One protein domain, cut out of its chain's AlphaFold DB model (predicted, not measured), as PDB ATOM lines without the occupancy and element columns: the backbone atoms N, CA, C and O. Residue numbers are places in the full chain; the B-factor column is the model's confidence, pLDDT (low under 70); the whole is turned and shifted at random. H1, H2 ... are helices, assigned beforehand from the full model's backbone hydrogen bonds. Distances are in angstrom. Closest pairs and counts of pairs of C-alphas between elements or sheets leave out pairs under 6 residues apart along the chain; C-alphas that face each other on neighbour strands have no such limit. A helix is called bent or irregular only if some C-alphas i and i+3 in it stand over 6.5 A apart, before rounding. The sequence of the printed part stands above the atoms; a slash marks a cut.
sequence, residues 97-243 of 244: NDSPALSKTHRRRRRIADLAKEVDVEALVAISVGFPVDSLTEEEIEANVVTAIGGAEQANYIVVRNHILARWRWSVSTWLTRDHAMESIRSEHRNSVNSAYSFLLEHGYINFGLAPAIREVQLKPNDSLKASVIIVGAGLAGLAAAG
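This is residues 97 to 243 of the 244 residues of the protein "Lysine-specific histone demethylase 1-like 1" of Vitis vinifera (UniProt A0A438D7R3). A long arm, residues 97 to 117, of which 100 to 117 belong to the long helix H1, sticks out from a small helical body, in which H3 and H5 cross steeply and make the core, with short H4 packed on H5. Away from that arm, at the other end of the longest axis, H6 and H7 make a loose end, joined by a wide loop whose residues 219 to 228 also stick out. The printed part has 147 residues, with seven named helices, H1 to H7 in order, and no named strand; its class is all helix. It is loose, with a radius of gyration of the C-alphas of 19.0 A, and elongated, spanning 69 by 36 by 30 A.

Begin with H1, residues 100 to 129, and look at its residues 119 to 126, which alone touch H3, residues 152 to 170. The closest C-alphas, of Glu 122 and Ala 166, are 5.3 A apart, and the two lines are about perpendicular at 81 degrees. H2, residues 138 to 142, touches no helix. It is close to but not clearly touching H5, residues 187 to 202; their closest C-alphas, of Glu 140 and Phe 199, are 7.5 A apart. H3 is the hub, touching three helices. It touches H5 at a steep tilt of 60 degrees, the same way, closest at the C-alphas of Tyr 157 and Ser 192, 5.1 A apart. With residues 163 to 167 alone, H3 only just touches H4, residues 178 to 182, with 3 pairs of C-alphas within 8 A; the closest, of Ile 164 and Ala 181, are 5.8 A apart. H4 also touches residues 190 to 197 of H5, closest at the C-alphas of Arg 178 and Tyr 197, 6.7 A apart. H6, residues 212 to 218, touches no other helix, H7, residues 236 to 242, touches no other helix either, and H6 and H7 are apart. Each O i to N i+4 pair is within hydrogen-bond range in H1, H2, H3, H4 and H7; in H5 it is 10 of 12 and in H6 2 of 3.

Find C-alpha 100 at (188.340, 111.405, 47.539); from there H1 runs 43.7 A to C-alpha 129 at (179.289, 93.061, 86.102). H2 is five residues long, H3 measures 27.1 A, and H4 is again five residues long. H5 measures 22.8 A; it is irregular, with C-alphas 188 and 191 7.8 A apart, and has a kink of 28 degrees near residue 194. H6 measures 10.1 A, and H7 runs 9.9 A to C-alpha 242 at (165.135, 77.856, 89.368).

The two C-alphas farthest apart, of Asp 98 and Val 232, are 71.4 A from each other. The printed part has no cut. The link from H6 to H7, residues 219 to 235, is long, and the link from H4 to H5 is tight. Look at the B-factor column: pLDDT is under 70 in residues 97 to 104 and 220 to 226, and its mean over the printed part is 88.5.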
ATOM      1  N   ASN A  97     184.262 119.724  48.179       55.94
ATOM      2  CA  ASN A  97     183.535 118.454  48.309       55.94
ATOM      3  C   ASN A  97     183.931 117.368  47.272       55.94
ATOM      4  O   ASN A  97     183.225 116.374  47.154       55.94
ATOM      5  N   ASP A  98     185.065 117.502  46.566       54.12
ATOM      6  CA  ASP A  98     185.469 116.614  45.457       54.12
ATOM      7  C   ASP A  98     186.945 116.155  45.504       54.12
ATOM      8  O   ASP A  98     187.585 115.949  44.473       54.12
ATOM      9  N   SER A  99     187.524 115.936  46.695       57.41
ATOM     10  CA  SER A  99     188.790 115.183  46.803       57.41
ATOM     11  C   SER A  99     188.609 113.866  47.581       57.41
ATOM     12  O   SER A  99     188.413 113.873  48.806       57.41
ATOM     13  N   PRO A 100     188.668 112.691  46.918       57.66
ATOM     14  CA  PRO A 100     188.340 111.405  47.539       57.66
ATOM     15  C   PRO A 100     189.341 110.970  48.624       57.66
ATOM     16  O   PRO A 100     189.003 110.149  49.475       57.66
ATOM     17  N   ALA A 101     190.563 111.514  48.638       59.44
ATOM     18  CA  ALA A 101     191.623 111.091  49.557       59.44
ATOM     19  C   ALA A 101     191.481 111.679  50.979       59.44
ATOM     20  O   ALA A 101     191.594 110.952  51.974       59.44
ATOM     21  N   LEU A 102     191.176 112.977  51.097       59.03
ATOM     22  CA  LEU A 102     191.008 113.658  52.391       59.03
ATOM     23  C   LEU A 102     189.686 113.280  53.074       59.03
ATOM     24  O   LEU A 102     189.671 112.968  54.269       59.03
ATOM     25  N   SER A 103     188.592 113.173  52.312       64.19
ATOM     26  CA  SER A 103     187.289 112.744  52.845       64.19
ATOM     27  C   SER A 103     187.298 111.287  53.337       64.19
ATOM     28  O   SER A 103     186.625 110.959  54.320       64.19
ATOM     29  N   LYS A 104     188.094 110.405  52.712       69.88
ATOM     30  CA  LYS A 104     188.300 109.017  53.164       69.88
ATOM     31  C   LYS A 104     189.089 108.960  54.470       69.88
ATOM     32  O   LYS A 104     188.745 108.173  55.351       69.88
ATOM     33  N   THR A 105     190.089 109.825  54.629       75.81
ATOM     34  CA  THR A 105     190.907 109.909  55.849       75.81
ATOM     35  C   THR A 105     190.090 110.419  57.033       75.81
ATOM     36  O   THR A 105     190.099 109.805  58.100       75.81
ATOM     37  N   HIS A 106     189.306 111.481  56.837       74.75
ATOM     38  CA  HIS A 106     188.422 112.010  57.872       74.75
ATOM     39  C   HIS A 106     187.305 111.020  58.249       74.75
ATOM     40  O   HIS A 106     187.072 110.790  59.437       74.75
ATOM     41  N   ARG A 107     186.687 110.333  57.271       75.88
ATOM     42  CA  ARG A 107     185.735 109.237  57.546       75.88
ATOM     43  C   ARG A 107     186.369 108.094  58.335       75.88
ATOM     44  O   ARG A 107     185.752 107.594  59.269       75.88
ATOM     45  N   ARG A 108     187.595 107.691  57.990       79.00
ATOM     46  CA  ARG A 108     188.324 106.644  58.719       79.00
ATOM     47  C   ARG A 108     188.597 107.063  60.162       79.00
ATOM     48  O   ARG A 108     188.356 106.271  61.063       79.00
ATOM     49  N   ARG A 109     189.035 108.308  60.380       78.94
ATOM     50  CA  ARG A 109     189.269 108.857  61.723       78.94
ATOM     51  C   ARG A 109     187.993 108.855  62.565       78.94
ATOM     52  O   ARG A 109     188.056 108.428  63.710       78.94
ATOM     53  N   ARG A 110     186.853 109.274  61.999       81.50
ATOM     54  CA  ARG A 110     185.551 109.215  62.690       81.50
ATOM     55  C   ARG A 110     185.187 107.783  63.084       81.50
ATOM     56  O   ARG A 110     184.958 107.544  64.256       81.50
ATOM     57  N   ARG A 111     185.278 106.820  62.156       81.94
ATOM     58  CA  ARG A 111     185.017 105.397  62.452       81.94
ATOM     59  C   ARG A 111     185.908 104.836  63.561       81.94
ATOM     60  O   ARG A 111     185.417 104.116  64.411       81.94
ATOM     61  N   ILE A 112     187.202 105.164  63.559       82.81
ATOM     62  CA  ILE A 112     188.128 104.729  64.619       82.81
ATOM     63  C   ILE A 112     187.736 105.346  65.966       82.81
ATOM     64  O   ILE A 112     187.761 104.659  66.978       82.81
ATOM     65  N   ALA A 113     187.367 106.629  65.979       86.88
ATOM     66  CA  ALA A 113     186.920 107.295  67.197       86.88
ATOM     67  C   ALA A 113     185.595 106.721  67.718       86.88
ATOM     68  O   ALA A 113     185.412 106.646  68.926       86.88
ATOM     69  N   ASP A 114     184.685 106.318  66.833       87.25
ATOM     70  CA  ASP A 114     183.421 105.694  67.223       87.25
ATOM     71  C   ASP A 114     183.645 104.271  67.759       87.25
ATOM     72  O   ASP A 114     183.157 103.964  68.840       87.25
ATOM     73  N   LEU A 115     184.502 103.471  67.112       87.25
ATOM     74  CA  LEU A 115     184.928 102.160  67.623       87.25
ATOM     75  C   LEU A 115     185.606 102.258  68.996       87.25
ATOM     76  O   LEU A 115     185.354 101.434  69.863       87.25
ATOM     77  N   ALA A 116     186.452 103.267  69.215       90.44
ATOM     78  CA  ALA A 116     187.091 103.466  70.515       90.44
ATOM     79  C   ALA A 116     186.056 103.731  71.623       90.44
ATOM     80  O   ALA A 116     186.163 103.161  72.701       90.44
ATOM     81  N   LYS A 117     185.017 104.528  71.335       93.12
ATOM     82  CA  LYS A 117     183.916 104.752  72.285       93.12
ATOM     83  C   LYS A 117     183.127 103.474  72.549       93.12
ATOM     84  O   LYS A 117     182.713 103.261  73.681       93.12
ATOM     85  N   GLU A 118     182.883 102.658  71.525       92.31
ATOM     86  CA  GLU A 118     182.195 101.371  71.687       92.31
ATOM     87  C   GLU A 118     182.990 100.449  72.618       92.31
ATOM     88  O   GLU A 118     182.430  99.953  73.591       92.31
ATOM     89  N   VAL A 119     184.304 100.325  72.409       93.81
ATOM     90  CA  VAL A 119     185.193  99.542  73.285       93.81
ATOM     91  C   VAL A 119     185.218 100.097  74.714       93.81
ATOM     92  O   VAL A 119     185.175  99.324  75.671       93.81
ATOM     93  N   ASP A 120     185.227 101.422  74.888       95.94
ATOM     94  CA  ASP A 120     185.146 102.045  76.216       95.94
ATOM     95  C   ASP A 120     183.819 101.706  76.919       95.94
ATOM     96  O   ASP A 120     183.799 101.405  78.113       95.94
ATOM     97  N   VAL A 121     182.698 101.717  76.190       96.56
ATOM     98  CA  VAL A 121     181.384 101.330  76.729       96.56
ATOM     99  C   VAL A 121     181.360  99.846  77.099       96.56
ATOM    100  O   VAL A 121     180.869  99.501  78.172       96.56
ATOM    101  N   GLU A 122     181.915  98.971  76.262       97.50
ATOM    102  CA  GLU A 122     182.029  97.536  76.545       97.50
ATOM    103  C   GLU A 122     182.841  97.270  77.815       97.50
ATOM    104  O   GLU A 122     182.425  96.490  78.675       97.50
ATOM    105  N   ALA A 123     183.967  97.968  77.969       97.19
ATOM    106  CA  ALA A 123     184.800  97.903  79.162       97.19
ATOM    107  C   ALA A 123     184.038  98.373  80.415       97.19
ATOM    108  O   ALA A 123     184.101  97.720  81.456       97.19
ATOM    109  N   LEU A 124     183.261  99.458  80.319       97.94
ATOM    110  CA  LEU A 124     182.422  99.935  81.423       97.94
ATOM    111  C   LEU A 124     181.330  98.928  81.808       97.94
ATOM    112  O   LEU A 124     181.069  98.737  82.999       97.94
ATOM    113  N   VAL A 125     180.705  98.265  80.829       97.88
ATOM    114  CA  VAL A 125     179.728  97.200  81.099       97.88
ATOM    115  C   VAL A 125     180.403  96.036  81.820       97.88
ATOM    116  O   VAL A 125     179.887  95.596  82.845       97.88
ATOM    117  N   ALA A 126     181.566  95.581  81.354       97.94
ATOM    118  CA  ALA A 126     182.310  94.495  81.989       97.94
ATOM    119  C   ALA A 126     182.644  94.802  83.460       97.94
ATOM    120  O   ALA A 126     182.315  94.003  84.336       97.94
ATOM    121  N   ILE A 127     183.166  96.004  83.742       97.88
ATOM    122  CA  ILE A 127     183.447  96.463  85.115       97.88
ATOM    123  C   ILE A 127     182.184  96.417  85.976       97.88
ATOM    124  O   ILE A 127     182.229  95.957  87.114       97.88
ATOM    125  N   SER A 128     181.043  96.865  85.443       96.81
ATOM    126  CA  SER A 128     179.782  96.891  86.198       96.81
ATOM    127  C   SER A 128     179.259  95.504  86.588       96.81
ATOM    128  O   SER A 128     178.515  95.389  87.558       96.81
ATOM    129  N   VAL A 129     179.652  94.465  85.847       95.31
ATOM    130  CA  VAL A 129     179.289  93.061  86.102       95.31
ATOM    131  C   VAL A 129     180.359  92.349  86.949       95.31
ATOM    132  O   VAL A 129     180.138  91.230  87.393       95.31
ATOM    133  N   GLY A 130     181.485  93.011  87.243       96.50
ATOM    134  CA  GLY A 130     182.561  92.481  88.087       96.50
ATOM    135  C   GLY A 130     183.772  91.947  87.323       96.50
ATOM    136  O   GLY A 130     184.675  91.393  87.940       96.50
ATOM    137  N   PHE A 131     183.835  92.137  86.003       98.06
ATOM    138  CA  PHE A 131     184.967  91.686  85.197       98.06
ATOM    139  C   PHE A 131     186.053  92.770  85.075       98.06
ATOM    140  O   PHE A 131     185.755  93.890  84.645       98.06
ATOM    141  N   PRO A 132     187.326  92.455  85.380       97.25
ATOM    142  CA  PRO A 132     188.450  93.344  85.104       97.25
ATOM    143  C   PRO A 132     188.689  93.466  83.594       97.25
ATOM    144  O   PRO A 132     188.482  92.522  82.833       97.25
ATOM    145  N   VAL A 133     189.123  94.639  83.132       95.75
ATOM    146  CA  VAL A 133     189.232  94.957  81.690       95.75
ATOM    147  C   VAL A 133     190.545  94.512  81.052       95.75
ATOM    148  O   VAL A 133     190.673  94.556  79.833       95.75
ATOM    149  N   ASP A 134     191.515  94.109  81.863       95.44
ATOM    150  CA  ASP A 134     192.885  93.783  81.469       95.44
ATOM    151  C   ASP A 134     193.376  92.435  82.024       95.44
ATOM    152  O   ASP A 134     194.455  91.971  81.651       95.44
ATOM    153  N   SER A 135     192.572  91.752  82.844       96.81
ATOM    154  CA  SER A 135     192.885  90.433  83.395       96.81
ATOM    155  C   SER A 135     191.705  89.459  83.317       96.81
ATOM    156  O   SER A 135     190.589  89.818  82.931       96.81
ATOM    157  N   LEU A 136     191.980  88.201  83.655       97.75
ATOM    158  CA  LEU A 136     190.960  87.188  83.910       97.75
ATOM    159  C   LEU A 136     190.606  87.191  85.404       97.75
ATOM    160  O   LEU A 136     191.434  87.558  86.241       97.75
ATOM    161  N   THR A 137     189.368  86.826  85.704       97.50
ATOM    162  CA  THR A 137     188.863  86.467  87.036       97.50
ATOM    163  C   THR A 137     189.302  85.051  87.411       97.50
ATOM    164  O   THR A 137     189.769  84.299  86.552       97.50
ATOM    165  N   GLU A 138     189.167  84.684  88.685       96.44
ATOM    166  CA  GLU A 138     189.544  83.343  89.146       96.44
ATOM    167  C   GLU A 138     188.678  82.273  88.469       96.44
ATOM    168  O   GLU A 138     189.197  81.289  87.953       96.44
ATOM    169  N   GLU A 139     187.374  82.522  88.346       96.56
ATOM    170  CA  GLU A 139     186.419  81.600  87.732       96.56
ATOM    171  C   GLU A 139     186.741  81.350  86.249       96.56
ATOM    172  O   GLU A 139     186.616  80.233  85.746       96.56
ATOM    173  N   GLU A 140     187.203  82.381  85.532       97.69
ATOM    174  CA  GLU A 140     187.655  82.254  84.140       97.69
ATOM    175  C   GLU A 140     188.929  81.404  84.025       97.69
ATOM    176  O   GLU A 140     189.076  80.627  83.075       97.69
ATOM    177  N   ILE A 141     189.851  81.544  84.980       96.88
ATOM    178  CA  ILE A 141     191.092  80.764  85.029       96.88
ATOM    179  C   ILE A 141     190.773  79.296  85.332       96.88
ATOM    180  O   ILE A 141     191.245  78.414  84.614       96.88
ATOM    181  N   GLU A 142     189.920  79.025  86.322       96.62
ATOM    182  CA  GLU A 142     189.472  77.673  86.682       96.62
ATOM    183  C   GLU A 142     188.744  76.975  85.524       96.62
ATOM    184  O   GLU A 142     188.967  75.790  85.256       96.62
ATOM    185  N   ALA A 143     187.930  77.722  84.773       95.69
ATOM    186  CA  ALA A 143     187.228  77.225  83.594       95.69
ATOM    187  C   ALA A 143     188.140  76.999  82.369       95.69
ATOM    188  O   ALA A 143     187.663  76.514  81.341       95.69
ATOM    189  N   ASN A 144     189.439  77.317  82.452       96.12
ATOM    190  CA  ASN A 144     190.417  77.168  81.366       96.12
ATOM    191  C   ASN A 144     189.947  77.805  80.046       96.12
ATOM    192  O   ASN A 144     190.079  77.224  78.966       96.12
ATOM    193  N   VAL A 145     189.393  79.019  80.123       96.12
ATOM    194  CA  VAL A 145     188.803  79.704  78.958       96.12
ATOM    195  C   VAL A 145     189.817  80.043  77.855       96.12
ATOM    196  O   VAL A 145     189.427  80.308  76.713       96.12
ATOM    197  N   VAL A 146     191.107  80.035  78.189       96.06
ATOM    198  CA  VAL A 146     192.261  80.354  77.341       96.06
ATOM    199  C   VAL A 146     193.364  79.331  77.630       96.06
ATOM    200  O   VAL A 146     193.515  78.896  78.768       96.06
ATOM    201  N   THR A 147     194.164  78.962  76.624       92.88
ATOM    202  CA  THR A 147     195.209  77.933  76.804       92.88
ATOM    203  C   THR A 147     196.429  78.407  77.595       92.88
ATOM    204  O   THR A 147     197.047  77.615  78.306       92.88
ATOM    205  N   ALA A 148     196.787  79.688  77.482       89.94
ATOM    206  CA  ALA A 148     197.912  80.286  78.192       89.94
ATOM    207  C   ALA A 148     197.609  81.716  78.666       89.94
ATOM    208  O   ALA A 148     197.175  82.576  77.894       89.94
ATOM    209  N   ILE A 149     197.906  81.985  79.939       93.62
ATOM    210  CA  ILE A 149     197.765  83.306  80.567       93.62
ATOM    211  C   ILE A 149     198.919  84.219  80.120       93.62
ATOM    212  O   ILE A 149     200.063  83.785  79.990       93.62
ATOM    213  N   GLY A 150     198.631  85.504  79.905       89.00
ATOM    214  CA  GLY A 150     199.632  86.544  79.645       89.00
ATOM    215  C   GLY A 150     199.978  86.782  78.172       89.00
ATOM    216  O   GLY A 150     201.034  87.337  77.876       89.00
ATOM    217  N   GLY A 151     199.109  86.386  77.237       93.62
ATOM    218  CA  GLY A 151     199.350  86.513  75.795       93.62
ATOM    219  C   GLY A 151     198.245  87.220  75.008       93.62
ATOM    220  O   GLY A 151     197.248  87.700  75.549       93.62
ATOM    221  N   ALA A 152     198.408  87.233  73.682       94.25
ATOM    222  CA  ALA A 152     197.409  87.778  72.762       94.25
ATOM    223  C   ALA A 152     196.078  87.009  72.818       94.25
ATOM    224  O   ALA A 152     195.024  87.600  72.603       94.25
ATOM    225  N   GLU A 153     196.110  85.710  73.127       95.06
ATOM    226  CA  GLU A 153     194.900  84.898  73.288       95.06
ATOM    227  C   GLU A 153     194.029  85.417  74.442       95.06
ATOM    228  O   GLU A 153     192.840  85.658  74.237       95.06
ATOM    229  N   GLN A 154     194.633  85.695  75.604       96.88
ATOM    230  CA  GLN A 154     193.946  86.308  76.744       96.88
ATOM    231  C   GLN A 154     193.389  87.690  76.391       96.88
ATOM    232  O   GLN A 154     192.226  87.970  76.671       96.88
ATOM    233  N   ALA A 155     194.187  88.549  75.752       96.25
ATOM    234  CA  ALA A 155     193.729  89.882  75.360       96.25
ATOM    235  C   ALA A 155     192.528  89.813  74.397       96.25
ATOM    236  O   ALA A 155     191.543  90.528  74.573       96.25
ATOM    237  N   ASN A 156     192.575  88.906  73.416       96.19
ATOM    238  CA  ASN A 156     191.470  88.678  72.486       96.19
ATOM    239  C   ASN A 156     190.229  88.144  73.206       96.19
ATOM    240  O   ASN A 156     189.124  88.609  72.934       96.19
ATOM    241  N   TYR A 157     190.398  87.194  74.128       97.81
ATOM    242  CA  TYR A 157     189.305  86.672  74.943       97.81
ATOM    243  C   TYR A 157     188.621  87.783  75.745       97.81
ATOM    244  O   TYR A 157     187.401  87.901  75.683       97.81
ATOM    245  N   ILE A 158     189.388  88.638  76.424       97.94
ATOM    246  CA  ILE A 158     188.859  89.745  77.233       97.94
ATOM    247  C   ILE A 158     188.018  90.704  76.381       97.94
ATOM    248  O   ILE A 158     186.899  91.047  76.762       97.94
ATOM    249  N   VAL A 159     188.520  91.099  75.205       96.75
ATOM    250  CA  VAL A 159     187.773  91.965  74.277       96.75
ATOM    251  C   VAL A 159     186.470  91.291  73.841       96.75
ATOM    252  O   VAL A 159     185.406  91.903  73.894       96.75
ATOM    253  N   VAL A 160     186.529  90.011  73.467       97.75
ATOM    254  CA  VAL A 160     185.354  89.240  73.038       97.75
ATOM    255  C   VAL A 160     184.329  89.087  74.166       97.75
ATOM    256  O   VAL A 160     183.138  89.294  73.939       97.75
ATOM    257  N   ARG A 161     184.761  88.763  75.386       98.31
ATOM    258  CA  ARG A 161     183.895  88.661  76.566       98.31
ATOM    259  C   ARG A 161     183.176  89.979  76.840       98.31
ATOM    260  O   ARG A 161     181.957  89.983  77.005       98.31
ATOM    261  N   ASN A 162     183.910  91.091  76.851       98.06
ATOM    262  CA  ASN A 162     183.339  92.417  77.100       98.06
ATOM    263  C   ASN A 162     182.303  92.778  76.024       98.06
ATOM    264  O   ASN A 162     181.212  93.254  76.344       98.06
ATOM    265  N   HIS A 163     182.605  92.461  74.764       97.44
ATOM    266  CA  HIS A 163     181.691  92.651  73.646       97.44
ATOM    267  C   HIS A 163     180.383  91.858  73.808       97.44
ATOM    268  O   HIS A 163     179.291  92.404  73.634       97.44
ATOM    269  N   ILE A 164     180.468  90.576  74.186       97.75
ATOM    270  CA  ILE A 164     179.291  89.718  74.405       97.75
ATOM    271  C   ILE A 164     178.423  90.264  75.545       97.75
ATOM    272  O   ILE A 164     177.203  90.361  75.386       97.75
ATOM    273  N   LEU A 165     179.034  90.670  76.664       97.81
ATOM    274  CA  LEU A 165     178.323  91.268  77.798       97.81
ATOM    275  C   LEU A 165     177.577  92.542  77.394       97.81
ATOM    276  O   LEU A 165     176.395  92.690  77.704       97.81
ATOM    277  N   ALA A 166     178.235  93.446  76.666       96.94
ATOM    278  CA  ALA A 166     177.608  94.672  76.185       96.94
ATOM    279  C   ALA A 166     176.448  94.389  75.223       96.94
ATOM    280  O   ALA A 166     175.386  95.007  75.333       96.94
ATOM    281  N   ARG A 167     176.613  93.412  74.322       96.12
ATOM    282  CA  ARG A 167     175.560  93.008  73.388       96.12
ATOM    283  C   ARG A 167     174.351  92.404  74.101       96.12
ATOM    284  O   ARG A 167     173.227  92.758  73.756       96.12
ATOM    285  N   TRP A 168     174.549  91.566  75.118       96.75
ATOM    286  CA  TRP A 168     173.446  91.094  75.967       96.75
ATOM    287  C   TRP A 168     172.773  92.260  76.698       96.75
ATOM    288  O   TRP A 168     171.551  92.391  76.686       96.75
ATOM    289  N   ARG A 169     173.569  93.162  77.282       95.75
ATOM    290  CA  ARG A 169     173.066  94.294  78.069       95.75
ATOM    291  C   ARG A 169     172.227  95.275  77.252       95.75
ATOM    292  O   ARG A 169     171.360  95.938  77.826       95.75
ATOM    293  N   TRP A 170     172.469  95.346  75.943       93.69
ATOM    294  CA  TRP A 170     171.675  96.119  74.992       93.69
ATOM    295  C   TRP A 170     170.255  95.562  74.808       93.69
ATOM    296  O   TRP A 170     169.312  96.338  74.662       93.69
ATOM    297  N   SER A 171     170.080  94.236  74.846       92.56
ATOM    298  CA  SER A 171     168.783  93.578  74.647       92.56
ATOM    299  C   SER A 171     168.628  92.335  75.527       92.56
ATOM    300  O   SER A 171     168.786  91.202  75.079       92.56
ATOM    301  N   VAL A 172     168.260  92.563  76.789       93.50
ATOM    302  CA  VAL A 172     168.071  91.504  77.802       93.50
ATOM    303  C   VAL A 172     166.749  90.736  77.665       93.50
ATOM    304  O   VAL A 172     166.501  89.787  78.399       93.50
ATOM    305  N   SER A 173     165.855  91.158  76.765       91.19
ATOM    306  CA  SER A 173     164.553  90.513  76.532       91.19
ATOM    307  C   SER A 173     164.589  89.450  75.433       91.19
ATOM    308  O   SER A 173     163.603  88.742  75.226       91.19
ATOM    309  N   THR A 174     165.705  89.334  74.715       92.06
ATOM    310  CA  THR A 174     165.873  88.451  73.558       92.06
ATOM    311  C   THR A 174     167.041  87.523  73.792       92.06
ATOM    312  O   THR A 174     168.120  88.012  74.100       92.06
ATOM    313  N   TRP A 175     166.874  86.220  73.574       94.00
ATOM    314  CA  TRP A 175     167.985  85.280  73.703       94.00
ATOM    315  C   TRP A 175     169.161  85.676  72.796       94.00
ATOM    316  O   TRP A 175     169.041  85.685  71.569       94.00
ATOM    317  N   LEU A 176     170.317  85.964  73.392       95.50
ATOM    318  CA  LEU A 176     171.556  86.204  72.670       95.50
ATOM    319  C   LEU A 176     172.118  84.864  72.207       95.50
ATOM    320  O   LEU A 176     172.571  84.065  73.022       95.50
ATOM    321  N   THR A 177     172.086  84.605  70.902       94.25
ATOM    322  CA  THR A 177     172.701  83.408  70.321       94.25
ATOM    323  C   THR A 177     174.191  83.623  70.078       94.25
ATOM    324  O   THR A 177     174.684  84.749  69.963       94.25
ATOM    325  N   ARG A 178     174.917  82.515  69.933       93.94
ATOM    326  CA  ARG A 178     176.335  82.541  69.565       93.94
ATOM    327  C   ARG A 178     176.575  83.226  68.215       93.94
ATOM    328  O   ARG A 178     177.555  83.945  68.066       93.94
ATOM    329  N   ASP A 179     175.669  83.052  67.255       92.88
ATOM    330  CA  ASP A 179     175.795  83.681  65.936       92.88
ATOM    331  C   ASP A 179     175.645  85.208  66.023       92.88
ATOM    332  O   ASP A 179     176.419  85.937  65.405       92.88
ATOM    333  N   HIS A 180     174.742  85.710  66.876       92.44
ATOM    334  CA  HIS A 180     174.624  87.146  67.162       92.44
ATOM    335  C   HIS A 180     175.862  87.714  67.868       92.44
ATOM    336  O   HIS A 180     176.275  88.845  67.603       92.44
ATOM    337  N   ALA A 181     176.499  86.938  68.750       92.38
ATOM    338  CA  ALA A 181     177.786  87.324  69.324       92.38
ATOM    339  C   ALA A 181     178.882  87.447  68.247       92.38
ATOM    340  O   ALA A 181     179.713  88.347  68.321       92.38
ATOM    341  N   MET A 182     178.857  86.598  67.214       94.00
ATOM    342  CA  MET A 182     179.851  86.596  66.135       94.00
ATOM    343  C   MET A 182     179.656  87.688  65.070       94.00
ATOM    344  O   MET A 182     180.587  87.938  64.312       94.00
ATOM    345  N   GLU A 183     178.501  88.352  64.992       90.88
ATOM    346  CA  GLU A 183     178.143  89.239  63.869       90.88
ATOM    347  C   GLU A 183     179.141  90.389  63.620       90.88
ATOM    348  O   GLU A 183     179.414  90.750  62.475       90.88
ATOM    349  N   SER A 184     179.739  90.930  64.683       87.00
ATOM    350  CA  SER A 184     180.754  91.998  64.619       87.00
ATOM    351  C   SER A 184     182.163  91.536  64.987       87.00
ATOM    352  O   SER A 184     183.074  92.359  65.071       87.00
ATOM    353  N   ILE A 185     182.367  90.233  65.187       91.19
ATOM    354  CA  ILE A 185     183.665  89.652  65.531       91.19
ATOM    355  C   ILE A 185     184.215  88.919  64.310       91.19
ATOM    356  O   ILE A 185     183.526  88.160  63.631       91.19
ATOM    357  N   ARG A 186     185.500  89.128  64.015       91.31
ATOM    358  CA  ARG A 186     186.165  88.431  62.909       91.31
ATOM    359  C   ARG A 186     186.196  86.925  63.176       91.31
ATOM    360  O   ARG A 186     186.437  86.488  64.298       91.31
ATOM    361  N   SER A 187     186.017  86.126  62.126       90.75
ATOM    362  CA  SER A 187     185.951  84.660  62.220       90.75
ATOM    363  C   SER A 187     187.214  84.012  62.802       90.75
ATOM    364  O   SER A 187     187.128  82.924  63.367       90.75
ATOM    365  N   GLU A 188     188.365  84.683  62.729       93.06
ATOM    366  CA  GLU A 188     189.621  84.240  63.352       93.06
ATOM    367  C   GLU A 188     189.540  84.109  64.881       93.06
ATOM    368  O   GLU A 188     190.248  83.293  65.463       93.06
ATOM    369  N   HIS A 189     188.630  84.838  65.533       94.25
ATOM    370  CA  HIS A 189     188.433  84.785  66.985       94.25
ATOM    371  C   HIS A 189     187.300  83.838  67.406       94.25
ATOM    372  O   HIS A 189     186.836  83.895  68.543       94.25
ATOM    373  N   ARG A 190     186.845  82.939  66.520       94.56
ATOM    374  CA  ARG A 190     185.733  82.009  66.798       94.56
ATOM    375  C   ARG A 190     185.954  81.169  68.059       94.56
ATOM    376  O   ARG A 190     185.002  80.948  68.798       94.56
ATOM    377  N   ASN A 191     187.185  80.737  68.328       94.69
ATOM    378  CA  ASN A 191     187.497  79.959  69.531       94.69
ATOM    379  C   ASN A 191     187.266  80.782  70.806       94.69
ATOM    380  O   ASN A 191     186.588  80.310  71.715       94.69
ATOM    381  N   SER A 192     187.734  82.033  70.828       96.00
ATOM    382  CA  SER A 192     187.490  82.966  71.932       96.00
ATOM    383  C   SER A 192     185.999  83.250  72.113       96.00
ATOM    384  O   SER A 192     185.529  83.280  73.244       96.00
ATOM    385  N   VAL A 193     185.233  83.386  71.021       97.31
ATOM    386  CA  VAL A 193     183.771  83.570  71.092       97.31
ATOM    387  C   VAL A 193     183.086  82.346  71.678       97.31
ATOM    388  O   VAL A 193     182.235  82.494  72.547       97.31
ATOM    389  N   ASN A 194     183.448  81.144  71.231       96.62
ATOM    390  CA  ASN A 194     182.869  79.910  71.753       96.62
ATOM    391  C   ASN A 194     183.128  79.772  73.254       96.62
ATOM    392  O   ASN A 194     182.186  79.528  74.003       96.62
ATOM    393  N   SER A 195     184.383  79.963  73.665       97.25
ATOM    394  CA  SER A 195     184.813  79.872  75.059       97.25
ATOM    395  C   SER A 195     184.113  80.915  75.937       97.25
ATOM    396  O   SER A 195     183.440  80.560  76.901       97.25
ATOM    397  N   ALA A 196     184.162  82.196  75.546       97.88
ATOM    398  CA  ALA A 196     183.523  83.279  76.292       97.88
ATOM    399  C   ALA A 196     182.002  83.110  76.371       97.88
ATOM    400  O   ALA A 196     181.419  83.270  77.438       97.88
ATOM    401  N   TYR A 197     181.347  82.754  75.263       97.75
ATOM    402  CA  TYR A 197     179.901  82.547  75.244       97.75
ATOM    403  C   TYR A 197     179.479  81.395  76.162       97.75
ATOM    404  O   TYR A 197     178.519  81.554  76.910       97.75
ATOM    405  N   SER A 198     180.172  80.250  76.114       97.12
ATOM    406  CA  SER A 198     179.853  79.109  76.982       97.12
ATOM    407  C   SER A 198     180.074  79.449  78.454       97.12
ATOM    408  O   SER A 198     179.155  79.268  79.246       97.12
ATOM    409  N   PHE A 199     181.220  80.045  78.801       97.88
ATOM    410  CA  PHE A 199     181.515  80.478  80.169       97.88
ATOM    411  C   PHE A 199     180.441  81.429  80.716       97.88
ATOM    412  O   PHE A 199     179.876  81.184  81.782       97.88
ATOM    413  N   LEU A 200     180.109  82.485  79.963       97.75
ATOM    414  CA  LEU A 200     179.125  83.485  80.382       97.75
ATOM    415  C   LEU A 200     177.712  82.902  80.515       97.75
ATOM    416  O   LEU A 200     176.943  83.360  81.359       97.75
ATOM    417  N   LEU A 201     177.356  81.924  79.679       95.00
ATOM    418  CA  LEU A 201     176.059  81.257  79.740       95.00
ATOM    419  C   LEU A 201     175.966  80.331  80.958       95.00
ATOM    420  O   LEU A 201     174.996  80.411  81.704       95.00
ATOM    421  N   GLU A 202     176.976  79.489  81.175       93.69
ATOM    422  CA  GLU A 202     177.012  78.501  82.263       93.69
ATOM    423  C   GLU A 202     177.044  79.157  83.650       93.69
ATOM    424  O   GLU A 202     176.420  78.657  84.582       93.69
ATOM    425  N   HIS A 203     177.696  80.316  83.772       94.12
ATOM    426  CA  HIS A 203     177.770  81.078  85.023       94.12
ATOM    427  C   HIS A 203     176.623  82.092  85.189       94.12
ATOM    428  O   HIS A 203     176.581  82.825  86.175       94.12
ATOM    429  N   GLY A 204     175.673  82.149  84.245       93.88
ATOM    430  CA  GLY A 204     174.474  82.986  84.357       93.88
ATOM    431  C   GLY A 204     174.702  84.488  84.153       93.88
ATOM    432  O   GLY A 204     173.916  85.297  84.641       93.88
ATOM    433  N   TYR A 205     175.746  84.889  83.424       96.19
ATOM    434  CA  TYR A 205     176.013  86.294  83.088       96.19
ATOM    435  C   TYR A 205     175.206  86.796  81.880       96.19
ATOM    436  O   TYR A 205     175.005  88.003  81.720       96.19
ATOM    437  N   ILE A 206     174.728  85.886  81.029       96.56
ATOM    438  CA  ILE A 206     173.876  86.181  79.867       96.56
ATOM    439  C   ILE A 206     172.671  85.238  79.823       96.56
ATOM    440  O   ILE A 206     172.696  84.174  80.430       96.56
ATOM    441  N   ASN A 207     171.622  85.614  79.084       94.75
ATOM    442  CA  ASN A 207     170.424  84.791  78.840       94.75
ATOM    443  C   ASN A 207     169.664  84.309  80.093       94.75
ATOM    444  O   ASN A 207     168.797  83.441  79.995       94.75
ATOM    445  N   PHE A 208     169.927  84.904  81.254       91.69
ATOM    446  CA  PHE A 208     169.188  84.647  82.484       91.69
ATOM    447  C   PHE A 208     167.901  85.484  82.544       91.69
ATOM    448  O   PHE A 208     167.768  86.514  81.883       91.69
ATOM    449  N   GLY A 209     166.932  85.048  83.352       87.62
ATOM    450  CA  GLY A 209     165.694  85.804  83.600       87.62
ATOM    451  C   GLY A 209     164.736  85.916  82.403       87.62
ATOM    452  O   GLY A 209     163.753  86.651  82.476       87.62
ATOM    453  N   LEU A 210     164.995  85.191  81.310       88.00
ATOM    454  CA  LEU A 210     164.117  85.143  80.141       88.00
ATOM    455  C   LEU A 210     162.841  84.338  80.423       88.00
ATOM    456  O   LEU A 210     162.836  83.378  81.195       88.00
ATOM    457  N   ALA A 211     161.751  84.710  79.748       84.62
ATOM    458  CA  ALA A 211     160.490  83.983  79.843       84.62
ATOM    459  C   ALA A 211     160.664  82.518  79.381       84.62
ATOM    460  O   ALA A 211     161.337  82.290  78.368       84.62
ATOM    461  N   PRO A 212     160.016  81.531  80.039       80.00
ATOM    462  CA  PRO A 212     160.145  80.113  79.686       80.00
ATOM    463  C   PRO A 212     159.915  79.824  78.198       80.00
ATOM    464  O   PRO A 212     160.714  79.126  77.585       80.00
ATOM    465  N   ALA A 213     158.918  80.475  77.589       84.31
ATOM    466  CA  ALA A 213     158.601  80.325  76.169       84.31
ATOM    467  C   ALA A 213     159.764  80.694  75.226       84.31
ATOM    468  O   ALA A 213     159.908  80.094  74.166       84.31
ATOM    469  N   ILE A 214     160.605  81.667  75.593       82.56
ATOM    470  CA  ILE A 214     161.779  82.054  74.791       82.56
ATOM    471  C   ILE A 214     162.879  81.000  74.940       82.56
ATOM    472  O   ILE A 214     163.516  80.619  73.958       82.56
ATOM    473  N   ARG A 215     163.083  80.509  76.168       80.75
ATOM    474  CA  ARG A 215     164.105  79.501  76.470       80.75
ATOM    475  C   ARG A 215     163.799  78.174  75.789       80.75
ATOM    476  O   ARG A 215     164.684  77.630  75.150       80.75
ATOM    477  N   GLU A 216     162.560  77.695  75.861       81.31
ATOM    478  CA  GLU A 216     162.129  76.414  75.277       81.31
ATOM    479  C   GLU A 216     162.252  76.369  73.747       81.31
ATOM    480  O   GLU A 216     162.527  75.318  73.171       81.31
ATOM    481  N   VAL A 217     162.080  77.507  73.068       82.56
ATOM    482  CA  VAL A 217     162.269  77.592  71.610       82.56
ATOM    483  C   VAL A 217     163.745  77.454  71.236       82.56
ATOM    484  O   VAL A 217     164.077  76.822  70.230       82.56
ATOM    485  N   GLN A 218     164.635  78.050  72.030       81.56
ATOM    486  CA  GLN A 218     166.054  78.138  71.699       81.56
ATOM    487  C   GLN A 218     166.869  76.953  72.228       81.56
ATOM    488  O   GLN A 218     167.734  76.418  71.530       81.56
ATOM    489  N   LEU A 219     166.570  76.523  73.449       70.38
ATOM    490  CA  LEU A 219     167.011  75.271  74.031       70.38
ATOM    491  C   LEU A 219     166.050  74.202  73.523       70.38
ATOM    492  O   LEU A 219     165.100  73.825  74.205       70.38
ATOM    493  N   LYS A 220     166.277  73.723  72.293       62.72
ATOM    494  CA  LYS A 220     165.623  72.487  71.841       62.72
ATOM    495  C   LYS A 220     165.759  71.460  72.969       62.72
ATOM    496  O   LYS A 220     166.860  71.378  73.525       62.72
ATOM    497  N   PRO A 221     164.704  70.699  73.305       53.84
ATOM    498  CA  PRO A 221     164.776  69.676  74.334       53.84
ATOM    499  C   PRO A 221     165.679  68.559  73.815       53.84
ATOM    500  O   PRO A 221     165.225  67.565  73.259       53.84
ATOM    501  N   ASN A 222     166.987  68.769  73.905       49.97
ATOM    502  CA  ASN A 222     167.954  67.705  73.788       49.97
ATOM    503  C   ASN A 222     167.732  66.805  75.004       49.97
ATOM    504  O   ASN A 222     167.419  67.298  76.088       49.97
ATOM    505  N   ASP A 223     167.891  65.498  74.811       47.50
ATOM    506  CA  ASP A 223     167.849  64.436  75.826       47.50
ATOM    507  C   ASP A 223     168.974  64.575  76.882       47.50
ATOM    508  O   ASP A 223     169.628  63.612  77.282       47.50
ATOM    509  N   SER A 224     169.256  65.790  77.348       54.69
ATOM    510  CA  SER A 224     170.066  66.033  78.526       54.69
ATOM    511  C   SER A 224     169.271  65.542  79.727       54.69
ATOM    512  O   SER A 224     168.242  66.123  80.075       54.69
ATOM    513  N   LEU A 225     169.731  64.423  80.287       56.59
ATOM    514  CA  LEU A 225     169.387  63.841  81.583       56.59
ATOM    515  C   LEU A 225     168.501  64.767  82.430       56.59
ATOM    516  O   LEU A 225     168.982  65.729  83.024       56.59
ATOM    517  N   LYS A 226     167.195  64.479  82.467       66.25
ATOM    518  CA  LYS A 226     166.242  65.200  83.317       66.25
ATOM    519  C   LYS A 226     166.619  64.968  84.780       66.25
ATOM    520  O   LYS A 226     166.221  63.970  85.374       66.25
ATOM    521  N   ALA A 227     167.411  65.868  85.347       74.81
ATOM    522  CA  ALA A 227     167.685  65.903  86.773       74.81
ATOM    523  C   ALA A 227     166.516  66.594  87.492       74.81
ATOM    524  O   ALA A 227     166.006  67.614  87.032       74.81
ATOM    525  N   SER A 228     166.078  66.031  88.620       86.12
ATOM    526  CA  SER A 228     165.077  66.651  89.492       86.12
ATOM    527  C   SER A 228     165.793  67.391  90.616       86.12
ATOM    528  O   SER A 228     166.464  66.759  91.429       86.12
ATOM    529  N   VAL A 229     165.639  68.714  90.680       88.69
ATOM    530  CA  VAL A 229     166.261  69.573  91.701       88.69
ATOM    531  C   VAL A 229     165.177  70.126  92.628       88.69
ATOM    532  O   VAL A 229     164.178  70.667  92.160       88.69
ATOM    533  N   ILE A 230     165.365  69.994  93.946       92.06
ATOM    534  CA  ILE A 230     164.486  70.587  94.965       92.06
ATOM    535  C   ILE A 230     165.178  71.826  95.531       92.06
ATOM    536  O   ILE A 230     166.251  71.723  96.122       92.06
ATOM    537  N   ILE A 231     164.553  72.991  95.373       92.00
ATOM    538  CA  ILE A 231     165.054  74.264  95.904       92.00
ATOM    539  C   ILE A 231     164.291  74.584  97.191       92.00
ATOM    540  O   ILE A 231     163.066  74.714  97.184       92.00
ATOM    541  N   VAL A 232     165.011  74.711  98.306       94.38
ATOM    542  CA  VAL A 232     164.421  75.082  99.598       94.38
ATOM    543  C   VAL A 232     164.439  76.603  99.741       94.38
ATOM    544  O   VAL A 232     165.493  77.209  99.907       94.38
ATOM    545  N   GLY A 233     163.252  77.210  99.705       89.44
ATOM    546  CA  GLY A 233     163.056  78.655  99.849       89.44
ATOM    547  C   GLY A 233     162.721  79.351  98.528       89.44
ATOM    548  O   GLY A 233     163.418  79.204  97.530       89.44
ATOM    549  N   ALA A 234     161.652  80.150  98.537       91.81
ATOM    550  CA  ALA A 234     161.107  80.834  97.357       91.81
ATOM    551  C   ALA A 234     161.432  82.344  97.322       91.81
ATOM    552  O   ALA A 234     160.651  83.148  96.819       91.81
ATOM    553  N   GLY A 235     162.566  82.747  97.905       92.12
ATOM    554  CA  GLY A 235     163.075  84.121  97.797       92.12
ATOM    555  C   GLY A 235     163.701  84.405  96.425       92.12
ATOM    556  O   GLY A 235     163.780  83.516  95.579       92.12
ATOM    557  N   LEU A 236     164.217  85.625  96.215       88.12
ATOM    558  CA  LEU A 236     164.865  86.013  94.948       88.12
ATOM    559  C   LEU A 236     165.995  85.057  94.539       88.12
ATOM    560  O   LEU A 236     166.096  84.708  93.369       88.12
ATOM    561  N   ALA A 237     166.791  84.587  95.503       90.06
ATOM    562  CA  ALA A 237     167.856  83.617  95.253       90.06
ATOM    563  C   ALA A 237     167.313  82.265  94.755       90.06
ATOM    564  O   ALA A 237     167.843  81.705  93.800       90.06
ATOM    565  N   GLY A 238     166.224  81.769  95.355       90.62
ATOM    566  CA  GLY A 238     165.589  80.514  94.946       90.62
ATOM    567  C   GLY A 238     164.934  80.613  93.569       90.62
ATOM    568  O   GLY A 238     165.075  79.711  92.749       90.62
ATOM    569  N   LEU A 239     164.276  81.741  93.279       88.69
ATOM    570  CA  LEU A 239     163.678  81.990  91.967       88.69
ATOM    571  C   LEU A 239     164.739  82.144  90.867       88.69
ATOM    572  O   LEU A 239     164.548  81.627  89.770       88.69
ATOM    573  N   ALA A 240     165.853  82.820  91.161       86.56
ATOM    574  CA  ALA A 240     166.976  82.947  90.236       86.56
ATOM    575  C   ALA A 240     167.605  81.580  89.929       86.56
ATOM    576  O   ALA A 240     167.790  81.251  88.763       86.56
ATOM    577  N   ALA A 241     167.840  80.758  90.957       85.88
ATOM    578  CA  ALA A 241     168.371  79.406  90.791       85.88
ATOM    579  C   ALA A 241     167.437  78.493  89.978       85.88
ATOM    580  O   ALA A 241     167.911  77.701  89.174       85.88
ATOM    581  N   ALA A 242     166.116  78.624  90.143       84.75
ATOM    582  CA  ALA A 242     165.135  77.856  89.368       84.75
ATOM    583  C   ALA A 242     165.005  78.320  87.903       84.75
ATOM    584  O   ALA A 242     164.370  77.647  87.092       84.75
ATOM    585  N   GLY A 243     165.511  79.515  87.587       74.06
ATOM    586  CA  GLY A 243     165.398  80.148  86.278       74.06
ATOM    587  C   GLY A 243     166.583  79.904  85.340       74.06
ATOM    588  O   GLY A 243     166.542  80.429  84.225       74.06
TER     589      GLY A 243